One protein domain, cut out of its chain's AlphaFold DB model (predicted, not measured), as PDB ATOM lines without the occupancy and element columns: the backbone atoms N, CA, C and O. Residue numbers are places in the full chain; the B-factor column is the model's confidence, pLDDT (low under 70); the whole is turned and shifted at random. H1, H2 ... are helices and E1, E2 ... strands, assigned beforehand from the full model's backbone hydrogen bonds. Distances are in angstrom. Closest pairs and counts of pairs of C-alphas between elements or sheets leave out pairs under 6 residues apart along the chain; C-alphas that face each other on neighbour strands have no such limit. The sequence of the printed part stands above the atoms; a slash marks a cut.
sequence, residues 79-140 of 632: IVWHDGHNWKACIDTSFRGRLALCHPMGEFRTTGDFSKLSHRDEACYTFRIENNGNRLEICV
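AT A GLANCE: This is residues 79 to 140 of the 632 residues of the protein "Tripeptidyl-peptidase 2" of Ancylostoma duodenale (UniProt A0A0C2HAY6). What does the printed part look like? Two small hairpins, E1 with E2 and E3 with E4, stand near each other with few C-alphas close between them, and the short helix H1 sits beside E3. Long loops, residues 92 to 107 and 112 to 123, join E2 to H1 and H1 to E3, and the loop holding Arg 120 and the E1 to E2 turn holding Gly 84 lie at opposite ends of the length. How is it made up? The 62 printed residues hold one named helix and four named strands, in the order E1 E2 H1 E3 E4, forming two antiparallel sheets, E1 - E2 and E3 - E4; the class is mostly strand, though under half of the residues are in named elements. How large is it? It is compact, with a radius of gyration of the C-alphas of 11.4 A and spans of 32 by 22 by 17 A.

HOW THE PARTS SIT: How is the first hairpin joined? E1, residues 79 to 82, and E2, residues 87 to 91, are antiparallel at 164 degrees, with N 81 and O 88 within hydrogen-bond range at 2.9 A. How is the second hairpin joined, and what ties to it? E3, residues 124 to 130, and E4, residues 135 to 139, are antiparallel at 155 degrees, with N 128 and O 137 within hydrogen-bond range at 2.9 A. Residues 115 to 116 form a short antiparallel pairing with residues 124 to 125 of E3. How near are the hairpins to each other? The closest C-alphas of E2 and E3, those of Trp 87 and Ile 129, are 7.0 A apart, while E1 and E3 are only just apart, at 8.2 A. Where is the helix? The closest C-alphas of H1, residues 108 to 111, and E3 are those of Phe 108 and Phe 127, 5.7 A apart; H1 is too short for an O i to N i+4 pair, and its 1 pair of O i and N i+3 is not within range.

IN THESE COORDINATES: Where does E1 begin? C-alpha 79 is at (93.264, 36.938, -38.403). How long are the longer strands? E2 measures 14.1 A, E3 20.3 A and E4 12.7 A from first to last C-alpha; E1 measures 10.4 A and H1 5.3 A. Where does E4 end? C-alpha 139 is at (84.419, 25.358, -43.419).

THE WHOLE: Which C-alphas are farthest apart? Those of Gly 84 and Arg 120, at 34.0 A. Which links are long? The links from E2 to H1 and from H1 to E3 are long, with 16 and 12 residues; E1 to E2 and E3 to E4 are tight. Is the printed part whole and confident? It has no cut, its mean pLDDT is 88.4, and no printed residue is under 70.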
ATOM      1  N   ILE A  79      93.413  36.006 -39.530       90.94
ATOM      2  CA  ILE A  79      93.264  36.938 -38.403       90.94
ATOM      3  C   ILE A  79      91.852  36.828 -37.858       90.94
ATOM      4  O   ILE A  79      90.900  36.784 -38.631       90.94
ATOM      5  N   VAL A  80      91.735  36.805 -36.530       93.62
ATOM      6  CA  VAL A  80      90.467  36.841 -35.796       93.62
ATOM      7  C   VAL A  80      90.503  38.010 -34.822       93.62
ATOM      8  O   VAL A  80      91.487  38.187 -34.104       93.62
ATOM      9  N   TRP A  81      89.443  38.807 -34.789       93.44
ATOM     10  CA  TRP A  81      89.302  39.922 -33.856       93.44
ATOM     11  C   TRP A  81      87.833  40.161 -33.514       93.44
ATOM     12  O   TRP A  81      86.933  39.685 -34.202       93.44
ATOM     13  N   HIS A  82      87.585  40.901 -32.438       94.12
ATOM     14  CA  HIS A  82      86.247  41.345 -32.063       94.12
ATOM     15  C   HIS A  82      86.105  42.828 -32.415       94.12
ATOM     16  O   HIS A  82      86.924  43.636 -31.977       94.12
ATOM     17  N   ASP A  83      85.094  43.200 -33.203       91.31
ATOM     18  CA  ASP A  83      84.899  44.587 -33.671       91.31
ATOM     19  C   ASP A  83      84.130  45.480 -32.675       91.31
ATOM     20  O   ASP A  83      83.890  46.656 -32.938       91.31
ATOM     21  N   GLY A  84      83.764  44.925 -31.516       91.50
ATOM     22  CA  GLY A  84      82.938  45.576 -30.492       91.50
ATOM     23  C   GLY A  84      81.488  45.093 -30.495       91.50
ATOM     24  O   GLY A  84      80.822  45.187 -29.466       91.50
ATOM     25  N   HIS A  85      81.036  44.490 -31.596       89.00
ATOM     26  CA  HIS A  85      79.701  43.913 -31.736       89.00
ATOM     27  C   HIS A  85      79.743  42.412 -32.017       89.00
ATOM     28  O   HIS A  85      78.998  41.660 -31.397       89.00
ATOM     29  N   ASN A  86      80.606  41.980 -32.937       91.38
ATOM     30  CA  ASN A  86      80.710  40.602 -33.391       91.38
ATOM     31  C   ASN A  86      82.174  40.173 -33.546       91.38
ATOM     32  O   ASN A  86      83.083  40.980 -33.772       91.38
ATOM     33  N   TRP A  87      82.398  38.861 -33.492       93.69
ATOM     34  CA  TRP A  87      83.654  38.277 -33.939       93.69
ATOM     35  C   TRP A  87      83.766  38.345 -35.463       93.69
ATOM     36  O   TRP A  87      82.813  38.057 -36.191       93.69
ATOM     37  N   LYS A  88      84.955  38.710 -35.934       94.25
ATOM     38  CA  LYS A  88      85.329  38.790 -37.341       94.25
ATOM     39  C   LYS A  88      86.570  37.954 -37.585       94.25
ATOM     40  O   LYS A  88      87.455  37.877 -36.731       94.25
ATOM     41  N   ALA A  89      86.633  37.353 -38.763       94.38
ATOM     42  CA  ALA A  89      87.823  36.686 -39.247       94.38
ATOM     43  C   ALA A  89      88.090  37.019 -40.714       94.38
ATOM     44  O   ALA A  89      87.187  37.416 -41.455       94.38
ATOM     45  N   CYS A  90      89.339  36.865 -41.141       91.12
ATOM     46  CA  CYS A  90      89.716  36.986 -42.543       91.12
ATOM     47  C   CYS A  90      90.890  36.058 -42.893       91.12
ATOM     48  O   CYS A  90      91.751  35.809 -42.049       91.12
ATOM     49  N   ILE A  91      90.919  35.572 -44.138       90.06
ATOM     50  CA  ILE A  91      92.016  34.776 -44.719       90.06
ATOM     51  C   ILE A  91      92.757  35.643 -45.743       90.06
ATOM     52  O   ILE A  91      92.110  36.266 -46.591       90.06
ATOM     53  N   ASP A  92      94.094  35.636 -45.715       87.94
ATOM     54  CA  ASP A  92      94.912  36.217 -46.783       87.94
ATOM     55  C   ASP A  92      94.877  35.360 -48.048       87.94
ATOM     56  O   ASP A  92      95.731  34.507 -48.286       87.94
ATOM     57  N   THR A  93      93.901  35.645 -48.907       84.88
ATOM     58  CA  THR A  93      93.762  35.022 -50.229       84.88
ATOM     59  C   THR A  93      94.831  35.471 -51.230       84.88
ATOM     60  O   THR A  93      94.901  34.929 -52.333       84.88
ATOM     61  N   SER A  94      95.690  36.441 -50.882       82.06
ATOM     62  CA  SER A  94      96.853  36.787 -51.707       82.06
ATOM     63  C   SER A  94      98.044  35.853 -51.482       82.06
ATOM     64  O   SER A  94      98.922  35.804 -52.348       82.06
ATOM     65  N   PHE A  95      98.083  35.149 -50.340       81.69
ATOM     66  CA  PHE A  95      99.198  34.310 -49.879       81.69
ATOM     67  C   PHE A  95     100.553  35.044 -49.880       81.69
ATOM     68  O   PHE A  95     101.606  34.461 -50.141       81.69
ATOM     69  N   ARG A  96     100.525  36.366 -49.666       83.69
ATOM     70  CA  ARG A  96     101.690  37.271 -49.749       83.69
ATOM     71  C   ARG A  96     101.775  38.228 -48.558       83.69
ATOM     72  O   ARG A  96     102.509  39.213 -48.626       83.69
ATOM     73  N   GLY A  97     100.994  37.989 -47.508       80.94
ATOM     74  CA  GLY A  97     100.900  38.837 -46.323       80.94
ATOM     75  C   GLY A  97     100.150  40.150 -46.571       80.94
ATOM     76  O   GLY A  97     100.368  41.128 -45.856       80.94
ATOM     77  N   ARG A  98      99.289  40.237 -47.598       84.31
ATOM     78  CA  ARG A  98      98.572  41.486 -47.940       84.31
ATOM     79  C   ARG A  98      97.240  41.586 -47.208       84.31
ATOM     80  O   ARG A  98      96.174  41.639 -47.818       84.31
ATOM     81  N   LEU A  99      97.322  41.699 -45.887       79.62
ATOM     82  CA  LEU A  99      96.164  41.695 -44.989       79.62
ATOM     83  C   LEU A  99      95.108  42.768 -45.308       79.62
ATOM     84  O   LEU A  99      93.921  42.539 -45.117       79.62
ATOM     85  N   ALA A 100      95.511  43.913 -45.869       83.00
ATOM     86  CA  ALA A 100      94.589  44.980 -46.279       83.00
ATOM     87  C   ALA A 100      93.623  44.581 -47.416       83.00
ATOM     88  O   ALA A 100      92.620  45.256 -47.627       83.00
ATOM     89  N   LEU A 101      93.931  43.514 -48.161       82.00
ATOM     90  CA  LEU A 101      93.074  42.971 -49.220       82.00
ATOM     91  C   LEU A 101      92.140  41.866 -48.713       82.00
ATOM     92  O   LEU A 101      91.306  41.377 -49.475       82.00
ATOM     93  N   CYS A 102      92.287  41.448 -47.455       82.75
ATOM     94  CA  CYS A 102      91.460  40.400 -46.880       82.75
ATOM     95  C   CYS A 102      90.021  40.891 -46.722       82.75
ATOM     96  O   CYS A 102      89.786  42.027 -46.317       82.75
ATOM     97  N   HIS A 103      89.056  40.020 -47.007       88.75
ATOM     98  CA  HIS A 103      87.639  40.306 -46.817       88.75
ATOM     99  C   HIS A 103      87.205  39.872 -45.405       88.75
ATOM    100  O   HIS A 103      87.204  38.667 -45.135       88.75
ATOM    101  N   PRO A 104      86.864  40.800 -44.491       91.88
ATOM    102  CA  PRO A 104      86.388  40.444 -43.159       91.88
ATOM    103  C   PRO A 104      85.001  39.807 -43.225       91.88
ATOM    104  O   PRO A 104      84.082  40.398 -43.785       91.88
ATOM    105  N   MET A 105      84.833  38.654 -42.587       94.94
ATOM    106  CA  MET A 105      83.546  37.967 -42.471       94.94
ATOM    107  C   MET A 105      83.222  37.674 -41.008       94.94
ATOM    108  O   MET A 105      84.121  37.455 -40.194       94.94
ATOM    109  N   GLY A 106      81.936  37.709 -40.669       94.31
ATOM    110  CA  GLY A 106      81.431  37.200 -39.398       94.31
ATOM    111  C   GLY A 106      81.286  35.679 -39.389       94.31
ATOM    112  O   GLY A 106      81.641  34.982 -40.338       94.31
ATOM    113  N   GLU A 107      80.752  35.164 -38.287       92.94
ATOM    114  CA  GLU A 107      80.383  33.756 -38.174       92.94
ATOM    115  C   GLU A 107      79.144  33.442 -39.023       92.94
ATOM    116  O   GLU A 107      78.094  34.065 -38.868       92.94
ATOM    117  N   PHE A 108      79.226  32.397 -39.847       93.81
ATOM    118  CA  PHE A 108      78.181  32.030 -40.807       93.81
ATOM    119  C   PHE A 108      76.810  31.798 -40.169       93.81
ATOM    120  O   PHE A 108      75.792  32.192 -40.729       93.81
ATOM    121  N   ARG A 109      76.771  31.204 -38.971       89.25
ATOM    122  CA  ARG A 109      75.519  30.949 -38.243       89.25
ATOM    123  C   ARG A 109      74.759  32.236 -37.906       89.25
ATOM    124  O   ARG A 109      73.537  32.195 -37.798       89.25
ATOM    125  N   THR A 110      75.467  33.350 -37.711       89.94
ATOM    126  CA  THR A 110      74.875  34.628 -37.289       89.94
ATOM    127  C   THR A 110      74.713  35.602 -38.450       89.94
ATOM    128  O   THR A 110      73.670  36.244 -38.554       89.94
ATOM    129  N   THR A 111      75.709  35.705 -39.332       92.81
ATOM    130  CA  THR A 111      75.717  36.691 -40.424       92.81
ATOM    131  C   THR A 111      75.350  36.107 -41.782       92.81
ATOM    132  O   THR A 111      74.919  36.846 -42.662       92.81
ATOM    133  N   GLY A 112      75.506  34.795 -41.974       92.38
ATOM    134  CA  GLY A 112      75.403  34.161 -43.289       92.38
ATOM    135  C   GLY A 112      76.564  34.497 -44.230       92.38
ATOM    136  O   GLY A 112      76.479  34.184 -45.418       92.38
ATOM    137  N   ASP A 113      77.639  35.121 -43.732       95.00
ATOM    138  CA  ASP A 113      78.767  35.556 -44.561       95.00
ATOM    139  C   ASP A 113      79.535  34.359 -45.146       95.00
ATOM    140  O   ASP A 113      79.926  33.426 -44.438       95.00
ATOM    141  N   PHE A 114      79.814  34.419 -46.447       93.56
ATOM    142  CA  PHE A 114      80.666  33.466 -47.153       93.56
ATOM    143  C   PHE A 114      81.480  34.184 -48.229       93.56
ATOM    144  O   PHE A 114      81.072  35.220 -48.758       93.56
ATOM    145  N   SER A 115      82.628  33.617 -48.591       91.75
ATOM    146  CA  SER A 115      83.478  34.160 -49.653       91.75
ATOM    147  C   SER A 115      84.143  33.044 -50.450       91.75
ATOM    148  O   SER A 115      83.987  31.862 -50.144       91.75
ATOM    149  N   LYS A 116      84.848  33.412 -51.518       87.75
ATOM    150  CA  LYS A 116      85.597  32.497 -52.384       87.75
ATOM    151  C   LYS A 116      87.086  32.644 -52.120       87.75
ATOM    152  O   LYS A 116      87.578  33.761 -51.973       87.75
ATOM    153  N   LEU A 117      87.808  31.529 -52.114       83.00
ATOM    154  CA  LEU A 117      89.265  31.528 -51.944       83.00
ATOM    155  C   LEU A 117      89.965  32.220 -53.111       83.00
ATOM    156  O   LEU A 117      90.859  33.036 -52.913       83.00
ATOM    157  N   SER A 118      89.495  31.964 -54.330       80.56
ATOM    158  CA  SER A 118      89.880  32.728 -55.507       80.56
ATOM    159  C   SER A 118      88.736  32.760 -56.520       80.56
ATOM    160  O   SER A 118      87.834  31.916 -56.509       80.56
ATOM    161  N   HIS A 119      88.770  33.734 -57.432       77.62
ATOM    162  CA  HIS A 119      87.828  33.782 -58.554       77.62
ATOM    163  C   HIS A 119      87.995  32.574 -59.495       77.62
ATOM    164  O   HIS A 119      87.058  32.212 -60.200       77.62
ATOM    165  N   ARG A 120      89.188  31.970 -59.545       73.00
ATOM    166  CA  ARG A 120      89.480  30.853 -60.453       73.00
ATOM    167  C   ARG A 120      89.030  29.514 -59.883       73.00
ATOM    168  O   ARG A 120      88.448  28.728 -60.619       73.00
ATOM    169  N   ASP A 121      89.264  29.294 -58.595       72.44
ATOM    170  CA  ASP A 121      88.953  28.022 -57.940       72.44
ATOM    171  C   ASP A 121      87.468  27.925 -57.586       72.44
ATOM    172  O   ASP A 121      86.938  26.832 -57.455       72.44
ATOM    173  N   GLU A 122      86.779  29.058 -57.402       82.50
ATOM    174  CA  GLU A 122      85.369  29.140 -56.985       82.50
ATOM    175  C   GLU A 122      85.015  28.362 -55.697       82.50
ATOM    176  O   GLU A 122      83.837  28.225 -55.349       82.50
ATOM    177  N   ALA A 123      86.021  27.892 -54.957       85.00
ATOM    178  CA  ALA A 123      85.862  27.212 -53.685       85.00
ATOM    179  C   ALA A 123      85.374  28.210 -52.631       85.00
ATOM    180  O   ALA A 123      86.066  29.174 -52.287       85.00
ATOM    181  N   CYS A 124      84.145  27.993 -52.166       89.50
ATOM    182  CA  CYS A 124      83.519  28.826 -51.152       89.50
ATOM    183  C   CYS A 124      83.955  28.374 -49.759       89.50
ATOM    184  O   CYS A 124      84.087  27.175 -49.510       89.50
ATOM    185  N   TYR A 125      84.138  29.333 -48.861       91.12
ATOM    186  CA  TYR A 125      84.464  29.081 -47.468       91.12
ATOM    187  C   TYR A 125      83.619  29.950 -46.542       91.12
ATOM    188  O   TYR A 125      83.177  31.043 -46.910       91.12
ATOM    189  N   THR A 126      83.412  29.446 -45.331       93.81
ATOM    190  CA  THR A 126      82.709  30.141 -44.252       93.81
ATOM    191  C   THR A 126      83.487  30.019 -42.943       93.81
ATOM    192  O   THR A 126      84.447  29.245 -42.855       93.81
ATOM    193  N   PHE A 127      83.092  30.791 -41.927       93.94
ATOM    194  CA  PHE A 127      83.717  30.745 -40.608       93.94
ATOM    195  C   PHE A 127      82.754  30.344 -39.499       93.94
ATOM    196  O   PHE A 127      81.595  30.765 -39.468       93.94
ATOM    197  N   ARG A 128      83.314  29.634 -38.523       91.38
ATOM    198  CA  ARG A 128      82.800  29.506 -37.163       91.38
ATOM    199  C   ARG A 128      83.898  29.934 -36.190       91.38
ATOM    200  O   ARG A 128      85.062  29.571 -36.368       91.38
ATOM    201  N   ILE A 129      83.552  30.746 -35.194       91.56
ATOM    202  CA  ILE A 129      84.528  31.333 -34.264       91.56
ATOM    203  C   ILE A 129      84.162  30.904 -32.848       91.56
ATOM    204  O   ILE A 129      83.106  31.247 -32.333       91.56
ATOM    205  N   GLU A 130      85.049  30.151 -32.202       87.00
ATOM    206  CA  GLU A 130      84.797  29.550 -30.892       87.00
ATOM    207  C   GLU A 130      85.790  30.046 -29.830       87.00
ATOM    208  O   GLU A 130      86.834  30.637 -30.124       87.00
ATOM    209  N   ASN A 131      85.481  29.754 -28.562       84.94
ATOM    210  CA  ASN A 131      86.350  30.008 -27.409       84.94
ATOM    211  C   ASN A 131      86.824  31.468 -27.302       84.94
ATOM    212  O   ASN A 131      88.008  31.717 -27.058       84.94
ATOM    213  N   ASN A 132      85.910  32.426 -27.489       86.25
ATOM    214  CA  ASN A 132      86.208  33.862 -27.458       86.25
ATOM    215  C   ASN A 132      87.350  34.238 -28.422       86.25
ATOM    216  O   ASN A 132      88.315  34.889 -28.027       86.25
ATOM    217  N   GLY A 133      87.271  33.758 -29.667       87.00
ATOM    218  CA  GLY A 133      88.240  34.060 -30.724       87.00
ATOM    219  C   GLY A 133      89.500  33.192 -30.726       87.00
ATOM    220  O   GLY A 133      90.311  33.307 -31.639       87.00
ATOM    221  N   ASN A 134      89.671  32.290 -29.753       87.31
ATOM    222  CA  ASN A 134      90.857  31.427 -29.682       87.31
ATOM    223  C   ASN A 134      90.836  30.245 -30.661       87.31
ATOM    224  O   ASN A 134      91.849  29.556 -30.809       87.31
ATOM    225  N   ARG A 135      89.698  29.980 -31.310       88.56
ATOM    226  CA  ARG A 135      89.572  28.956 -32.349       88.56
ATOM    227  C   ARG A 135      88.811  29.519 -33.545       88.56
ATOM    228  O   ARG A 135      87.656  29.907 -33.413       88.56
ATOM    229  N   LEU A 136      89.462  29.485 -34.705       92.00
ATOM    230  CA  LEU A 136      88.836  29.698 -36.004       92.00
ATOM    231  C   LEU A 136      88.601  28.343 -36.664       92.00
ATOM    232  O   LEU A 136      89.533  27.555 -36.813       92.00
ATOM    233  N   GLU A 137      87.367  28.081 -37.061       91.19
ATOM    234  CA  GLU A 137      87.006  26.953 -37.906       91.19
ATOM    235  C   GLU A 137      86.639  27.487 -39.289       91.19
ATOM    236  O   GLU A 137      85.778  28.355 -39.430       91.19
ATOM    237  N   ILE A 138      87.353  26.994 -40.300       91.69
ATOM    238  CA  ILE A 138      87.172  27.358 -41.702       91.69
ATOM    239  C   ILE A 138      86.453  26.190 -42.364       91.69
ATOM    240  O   ILE A 138      87.023  25.105 -42.493       91.69
ATOM    241  N   CYS A 139      85.204  26.396 -42.767       89.56
ATOM    242  CA  CYS A 139      84.419  25.358 -43.419       89.56
ATOM    243  C   CYS A 139      84.555  25.511 -44.933       89.56
ATOM    244  O   CYS A 139      84.129  26.517 -45.499       89.56
ATOM    245  N   VAL A 140      85.133  24.505 -45.587       87.25
ATOM    246  CA  VAL A 140      85.246  24.401 -47.049       87.25
ATOM    247  C   VAL A 140      84.645  23.056 -47.455       87.25
ATOM    248  O   VAL A 140      84.964  22.058 -46.806       87.25
TER     249      VAL A 140